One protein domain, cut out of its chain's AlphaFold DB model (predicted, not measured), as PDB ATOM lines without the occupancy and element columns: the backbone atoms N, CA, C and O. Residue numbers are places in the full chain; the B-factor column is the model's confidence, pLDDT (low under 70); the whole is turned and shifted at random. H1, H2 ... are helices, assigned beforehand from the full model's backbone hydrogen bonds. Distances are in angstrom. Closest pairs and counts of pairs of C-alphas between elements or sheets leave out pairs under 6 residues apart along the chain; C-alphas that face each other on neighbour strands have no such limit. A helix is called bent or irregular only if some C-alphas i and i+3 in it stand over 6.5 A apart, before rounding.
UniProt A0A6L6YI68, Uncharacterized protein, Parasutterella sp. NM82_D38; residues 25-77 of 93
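AT A GLANCE: This is residues 25 to 77 of the 93 residues of an uncharacterized protein of Parasutterella sp. NM82_D38 (UniProt A0A6L6YI68). One long helix, H2, makes the length of a rod; H1 folds back beside its first part as a hairpin, and at its other end H4 packs on it, with H3 nearby. The printed part has 53 residues with four named helices, H1 to H4 in chain order, and is all helix. It is loose, radius of gyration of the C-alphas 14.2 A, spanning 42 by 17 by 12 A.

HOW THE PARTS SIT: Start with H1, residues 25 to 33, which touches H2, residues 35 to 58, at residues 37 to 46 alone; the closest C-alphas, of Val 31 and Val 38, are 5.6 A apart. This hairpin runs opposite ways at a shallow tilt of 3 degrees. H3, residues 63 to 69, is near H2, with 5 pairs of C-alphas within 10 A. H4, residues 72 to 76, touches H2 at residues 50 to 58 alone, closest at the C-alphas of Ala 51 and Val 76, 4.4 A. Every O i to N i+4 pair is within hydrogen-bond range in H1 and H4, 16 of 20 in H2 and 1 of 3 in H3, where 4 of 4 O i to N i+3 pairs are.

IN THESE COORDINATES: Find C-alpha 25 at (125.611, 115.350, 141.340), where H1 begins. H2 runs 32.7 A, irregular with C-alphas 36 and 39 8.2 A apart, and has a kink of 52 degrees near residue 42. H4 ends at C-alpha 76, (113.083, 111.604, 154.908).

THE WHOLE: The farthest C-alphas, of Asp 36 and Thr 69, are 42.6 A apart. The printed part has no cut, its three links are tight, and no printed residue is under 70 in pLDDT.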
ATOM      1  N   GLU A  25     124.507 114.753 142.102       98.44
ATOM      2  CA  GLU A  25     125.611 115.350 141.340       98.44
ATOM      3  C   GLU A  25     126.844 115.569 142.226       98.44
ATOM      4  O   GLU A  25     127.956 115.240 141.814       98.44
ATOM      5  N   ASN A  26     126.650 116.022 143.467       97.50
ATOM      6  CA  ASN A  26     127.725 116.156 144.449       97.50
ATOM      7  C   ASN A  26     128.342 114.797 144.814       97.50
ATOM      8  O   ASN A  26     129.563 114.663 144.835       97.50
ATOM      9  N   LEU A  27     127.517 113.771 145.051       97.94
ATOM     10  CA  LEU A  27     128.001 112.416 145.323       97.94
ATOM     11  C   LEU A  27     128.812 111.852 144.148       97.94
ATOM     12  O   LEU A  27     129.878 111.275 144.356       97.94
ATOM     13  N   ILE A  28     128.332 112.040 142.915       98.12
ATOM     14  CA  ILE A  28     129.061 111.630 141.708       98.12
ATOM     15  C   ILE A  28     130.425 112.321 141.665       98.12
ATOM     16  O   ILE A  28     131.433 111.630 141.537       98.12
ATOM     17  N   ALA A  29     130.471 113.642 141.859       97.69
ATOM     18  CA  ALA A  29     131.724 114.392 141.870       97.69
ATOM     19  C   ALA A  29     132.698 113.879 142.947       97.69
ATOM     20  O   ALA A  29     133.878 113.681 142.672       97.69
ATOM     21  N   TYR A  30     132.214 113.568 144.156       96.44
ATOM     22  CA  TYR A  30     133.071 113.016 145.210       96.44
ATOM     23  C   TYR A  30     133.634 111.634 144.874       96.44
ATOM     24  O   TYR A  30     134.781 111.347 145.225       96.44
ATOM     25  N   VAL A  31     132.853 110.782 144.206       97.00
ATOM     26  CA  VAL A  31     133.319 109.470 143.734       97.00
ATOM     27  C   VAL A  31     134.340 109.627 142.605       97.00
ATOM     28  O   VAL A  31     135.334 108.903 142.588       97.00
ATOM     29  N   GLU A  32     134.125 110.572 141.688       97.25
ATOM     30  CA  GLU A  32     135.062 110.882 140.601       97.25
ATOM     31  C   GLU A  32     136.399 111.421 141.127       97.25
ATOM     32  O   GLU A  32     137.456 111.003 140.650       97.25
ATOM     33  N   ASP A  33     136.362 112.281 142.146       96.69
ATOM     34  CA  ASP A  33     137.556 112.843 142.781       96.69
ATOM     35  C   ASP A  33     138.298 111.821 143.663       96.69
ATOM     36  O   ASP A  33     139.511 111.930 143.852       96.69
ATOM     37  N   ASN A  34     137.591 110.820 144.205       94.88
ATOM     38  CA  ASN A  34     138.131 109.856 145.172       94.88
ATOM     39  C   ASN A  34     137.770 108.397 144.815       94.88
ATOM     40  O   ASN A  34     137.115 107.709 145.607       94.88
ATOM     41  N   PRO A  35     138.223 107.871 143.661       94.44
ATOM     42  CA  PRO A  35     137.844 106.533 143.199       94.44
ATOM     43  C   PRO A  35     138.302 105.410 144.144       94.44
ATOM     44  O   PRO A  35     137.641 104.375 144.242       94.44
ATOM     45  N   ASP A  36     139.398 105.614 144.882       96.94
ATOM     46  CA  ASP A  36     139.923 104.639 145.848       96.94
ATOM     47  C   ASP A  36     139.080 104.549 147.137       96.94
ATOM     48  O   ASP A  36     139.135 103.541 147.843       96.94
ATOM     49  N   ALA A  37     138.275 105.577 147.434       95.44
ATOM     50  CA  ALA A  37     137.416 105.662 148.617       95.44
ATOM     51  C   ALA A  37     135.931 105.418 148.296       95.44
ATOM     52  O   ALA A  37     135.073 105.658 149.140       95.44
ATOM     53  N   VAL A  38     135.614 104.898 147.100       95.50
ATOM     54  CA  VAL A  38     134.237 104.778 146.580       95.50
ATOM     55  C   VAL A  38     133.244 104.175 147.571       95.50
ATOM     56  O   VAL A  38     132.103 104.615 147.626       95.50
ATOM     57  N   LYS A  39     133.660 103.182 148.365       94.06
ATOM     58  CA  LYS A  39     132.778 102.546 149.345       94.06
ATOM     59  C   LYS A  39     132.375 103.509 150.463       94.06
ATOM     60  O   LYS A  39     131.201 103.555 150.796       94.06
ATOM     61  N   GLU A  40     133.335 104.228 151.034       94.88
ATOM     62  CA  GLU A  40     133.095 105.187 152.118       94.88
ATOM     63  C   GLU A  40     132.294 106.378 151.591       94.88
ATOM     64  O   GLU A  40     131.228 106.680 152.114       94.88
ATOM     65  N   THR A  41     132.720 106.947 150.458       94.19
ATOM     66  CA  THR A  41     132.013 108.043 149.789       94.19
ATOM     67  C   THR A  41     130.563 107.682 149.463       94.19
ATOM     68  O   THR A  41     129.661 108.496 149.655       94.19
ATOM     69  N   LEU A  42     130.323 106.463 148.967       95.12
ATOM     70  CA  LEU A  42     128.978 105.988 148.666       95.12
ATOM     71  C   LEU A  42     128.163 105.764 149.939       95.12
ATOM     72  O   LEU A  42     127.036 106.243 149.992       95.12
ATOM     73  N   ASP A  43     128.698 105.044 150.929       93.50
ATOM     74  CA  ASP A  43     127.975 104.731 152.168       93.50
ATOM     75  C   ASP A  43     127.550 106.019 152.901       93.50
ATOM     76  O   ASP A  43     126.417 106.090 153.377       93.50
ATOM     77  N   ASP A  44     128.405 107.047 152.912       91.25
ATOM     78  CA  ASP A  44     128.125 108.332 153.559       91.25
ATOM     79  C   ASP A  44     127.174 109.210 152.729       91.25
ATOM     80  O   ASP A  44     126.202 109.766 153.243       91.25
ATOM     81  N   GLY A  45     127.425 109.345 151.422       93.75
ATOM     82  CA  GLY A  45     126.689 110.293 150.583       93.75
ATOM     83  C   GLY A  45     125.341 109.782 150.079       93.75
ATOM     84  O   GLY A  45     124.436 110.575 149.816       93.75
ATOM     85  N   ILE A  46     125.154 108.462 149.963       95.38
ATOM     86  CA  ILE A  46     123.892 107.906 149.453       95.38
ATOM     87  C   ILE A  46     122.722 108.148 150.414       95.38
ATOM     88  O   ILE A  46     121.575 108.226 149.977       95.38
ATOM     89  N   GLN A  47     122.998 108.298 151.714       93.06
ATOM     90  CA  GLN A  47     121.975 108.585 152.718       93.06
ATOM     91  C   GLN A  47     121.307 109.942 152.465       93.06
ATOM     92  O   GLN A  47     120.082 110.027 152.537       93.06
ATOM     93  N   ASP A  48     122.082 110.968 152.094       94.88
ATOM     94  CA  ASP A  48     121.560 112.303 151.771       94.88
ATOM     95  C   ASP A  48     120.697 112.282 150.500       94.88
ATOM     96  O   ASP A  48     119.595 112.836 150.465       94.88
ATOM     97  N   VAL A  49     121.141 111.547 149.473       96.88
ATOM     98  CA  VAL A  49     120.365 111.356 148.238       96.88
ATOM     99  C   VAL A  49     119.031 110.672 148.539       96.88
ATOM    100  O   VAL A  49     117.986 111.136 148.081       96.88
ATOM    101  N   TYR A  50     119.039 109.590 149.327       94.62
ATOM    102  CA  TYR A  50     117.802 108.916 149.717       94.62
ATOM    103  C   TYR A  50     116.891 109.821 150.537       94.62
ATOM    104  O   TYR A  50     115.708 109.894 150.225       94.62
ATOM    105  N   ALA A  51     117.423 110.540 151.526       95.56
ATOM    106  CA  ALA A  51     116.641 111.465 152.338       95.56
ATOM    107  C   ALA A  51     115.905 112.496 151.468       95.56
ATOM    108  O   ALA A  51     114.702 112.694 151.633       95.56
ATOM    109  N   LYS A  52     116.587 113.087 150.479       97.00
ATOM    110  CA  LYS A  52     115.998 114.084 149.570       97.00
ATOM    111  C   LYS A  52     114.996 113.484 148.584       97.00
ATOM    112  O   LYS A  52     113.957 114.088 148.330       97.00
ATOM    113  N   LEU A  53     115.265 112.290 148.050       95.81
ATOM    114  CA  LEU A  53     114.308 111.578 147.191       95.81
ATOM    115  C   LEU A  53     113.034 111.201 147.954       95.81
ATOM    116  O   LEU A  53     111.928 111.364 147.439       95.81
ATOM    117  N   ASN A  54     113.196 110.718 149.183       94.44
ATOM    118  CA  ASN A  54     112.091 110.375 150.063       94.44
ATOM    119  C   ASN A  54     111.290 111.628 150.422       94.44
ATOM    120  O   ASN A  54     110.074 111.622 150.256       94.44
ATOM    121  N   TYR A  55     111.967 112.724 150.772       94.81
ATOM    122  CA  TYR A  55     111.347 114.022 151.037       94.81
ATOM    123  C   TYR A  55     110.501 114.503 149.855       94.81
ATOM    124  O   TYR A  55     109.337 114.865 150.034       94.81
ATOM    125  N   ALA A  56     111.046 114.449 148.637       94.56
ATOM    126  CA  ALA A  56     110.327 114.839 147.426       94.56
ATOM    127  C   ALA A  56     109.051 114.008 147.217       94.56
ATOM    128  O   ALA A  56     108.016 114.549 146.837       94.56
ATOM    129  N   TYR A  57     109.100 112.699 147.485       92.38
ATOM    130  CA  TYR A  57     107.945 111.815 147.326       92.38
ATOM    131  C   TYR A  57     106.914 111.973 148.451       92.38
ATOM    132  O   TYR A  57     105.724 112.125 148.176       92.38
ATOM    133  N   ASN A  58     107.362 111.958 149.706       92.12
ATOM    134  CA  ASN A  58     106.509 111.997 150.889       92.12
ATOM    135  C   ASN A  58     105.787 113.349 151.014       92.12
ATOM    136  O   ASN A  58     104.617 113.378 151.382       92.12
ATOM    137  N   SER A  59     106.435 114.450 150.616       93.19
ATOM    138  CA  SER A  59     105.817 115.783 150.600       93.19
ATOM    139  C   SER A  59     105.016 116.093 149.329       93.19
ATOM    140  O   SER A  59     104.316 117.098 149.299       93.19
ATOM    141  N   ALA A  60     105.064 115.266 148.275       92.12
ATOM    142  CA  ALA A  60     104.468 115.600 146.970       92.12
ATOM    143  C   ALA A  60     102.960 115.903 147.030       92.12
ATOM    144  O   ALA A  60     102.460 116.710 146.242       92.12
ATOM    145  N   LYS A  61     102.245 115.247 147.954       89.75
ATOM    146  CA  LYS A  61     100.798 115.407 148.141       89.75
ATOM    147  C   LYS A  61     100.428 116.718 148.824       89.75
ATOM    148  O   LYS A  61      99.546 117.424 148.345       89.75
ATOM    149  N   ASP A  62     101.094 117.019 149.932       91.12
ATOM    150  CA  ASP A  62     100.765 118.169 150.777       91.12
ATOM    151  C   ASP A  62     101.613 119.408 150.433       91.12
ATOM    152  O   ASP A  62     101.345 120.516 150.897       91.12
ATOM    153  N   GLY A  63     102.617 119.248 149.569       91.88
ATOM    154  CA  GLY A  63     103.503 120.313 149.132       91.88
ATOM    155  C   GLY A  63     104.258 120.943 150.311       91.88
ATOM    156  O   GLY A  63     104.697 120.227 151.215       91.88
ATOM    157  N   PRO A  64     104.379 122.284 150.352       91.19
ATOM    158  CA  PRO A  64     104.986 122.995 151.476       91.19
ATOM    159  C   PRO A  64     104.325 122.723 152.830       91.19
ATOM    160  O   PRO A  64     104.995 122.798 153.859       91.19
ATOM    161  N   GLU A  65     103.028 122.396 152.849       92.81
ATOM    162  CA  GLU A  65     102.299 122.144 154.097       92.81
ATOM    163  C   GLU A  65     102.759 120.851 154.781       92.81
ATOM    164  O   GLU A  65     102.574 120.718 155.988       92.81
ATOM    165  N   ALA A  66     103.422 119.940 154.057       91.50
ATOM    166  CA  ALA A  66     104.001 118.722 154.623       91.50
ATOM    167  C   ALA A  66     104.968 119.025 155.783       91.50
ATOM    168  O   ALA A  66     104.991 118.303 156.773       91.50
ATOM    169  N   LEU A  67     105.697 120.147 155.710       89.50
ATOM    170  CA  LEU A  67     106.606 120.617 156.766       89.50
ATOM    171  C   LEU A  67     105.892 121.007 158.070       89.50
ATOM    172  O   LEU A  67     106.527 121.154 159.109       89.50
ATOM    173  N   MET A  68     104.581 121.238 158.012       91.69
ATOM    174  CA  MET A  68     103.760 121.611 159.164       91.69
ATOM    175  C   MET A  68     102.946 120.432 159.702       91.69
ATOM    176  O   MET A  68     102.445 120.495 160.826       91.69
ATOM    177  N   THR A  69     102.749 119.390 158.891       90.88
ATOM    178  CA  THR A  69     101.806 118.297 159.163       90.88
ATOM    179  C   THR A  69     102.475 116.940 159.353       90.88
ATOM    180  O   THR A  69     101.840 116.045 159.916       90.88
ATOM    181  N   MET A  70     103.726 116.785 158.919       91.19
ATOM    182  CA  MET A  70     104.513 115.558 159.023       91.19
ATOM    183  C   MET A  70     105.723 115.757 159.937       91.19
ATOM    184  O   MET A  70     106.201 116.875 160.111       91.19
ATOM    185  N   ASP A  71     106.202 114.664 160.527       93.69
ATOM    186  CA  ASP A  71     107.469 114.659 161.257       93.69
ATOM    187  C   ASP A  71     108.655 114.682 160.277       93.69
ATOM    188  O   ASP A  71     108.577 114.115 159.181       93.69
ATOM    189  N   ASP A  72     109.755 115.319 160.674       91.12
ATOM    190  CA  ASP A  72     110.966 115.414 159.853       91.12
ATOM    191  C   ASP A  72     111.522 114.022 159.508       91.12
ATOM    192  O   ASP A  72     111.938 113.796 158.367       91.12
ATOM    193  N   ASP A  73     111.470 113.069 160.448       93.25
ATOM    194  CA  ASP A  73     111.922 111.695 160.212       93.25
ATOM    195  C   ASP A  73     111.020 110.987 159.190       93.25
ATOM    196  O   ASP A  73     111.519 110.275 158.315       93.25
ATOM    197  N   ASP A  74     109.703 111.217 159.238       92.31
ATOM    198  CA  ASP A  74     108.743 110.639 158.288       92.31
ATOM    199  C   ASP A  74     108.927 111.207 156.874       92.31
ATOM    200  O   ASP A  74     108.744 110.495 155.883       92.31
ATOM    201  N   LEU A  75     109.318 112.480 156.759       92.94
ATOM    202  CA  LEU A  75     109.577 113.115 155.472       92.94
ATOM    203  C   LEU A  75     110.779 112.483 154.764       92.94
ATOM    204  O   LEU A  75     110.707 112.225 153.563       92.94
ATOM    205  N   VAL A  76     111.854 112.175 155.490       94.00
ATOM    206  CA  VAL A  76     113.083 111.604 154.908       94.00
ATOM    207  C   VAL A  76     113.129 110.073 154.936       94.00
ATOM    208  O   VAL A  76     114.012 109.467 154.317       94.00
ATOM    209  N   ALA A  77     112.186 109.420 155.619       91.19
ATOM    210  CA  ALA A  77     112.099 107.969 155.701       91.19
ATOM    211  C   ALA A  77     111.788 107.319 154.349       91.19
ATOM    212  O   ALA A  77     111.043 107.843 153.517       91.19
TER     213      ALA A  77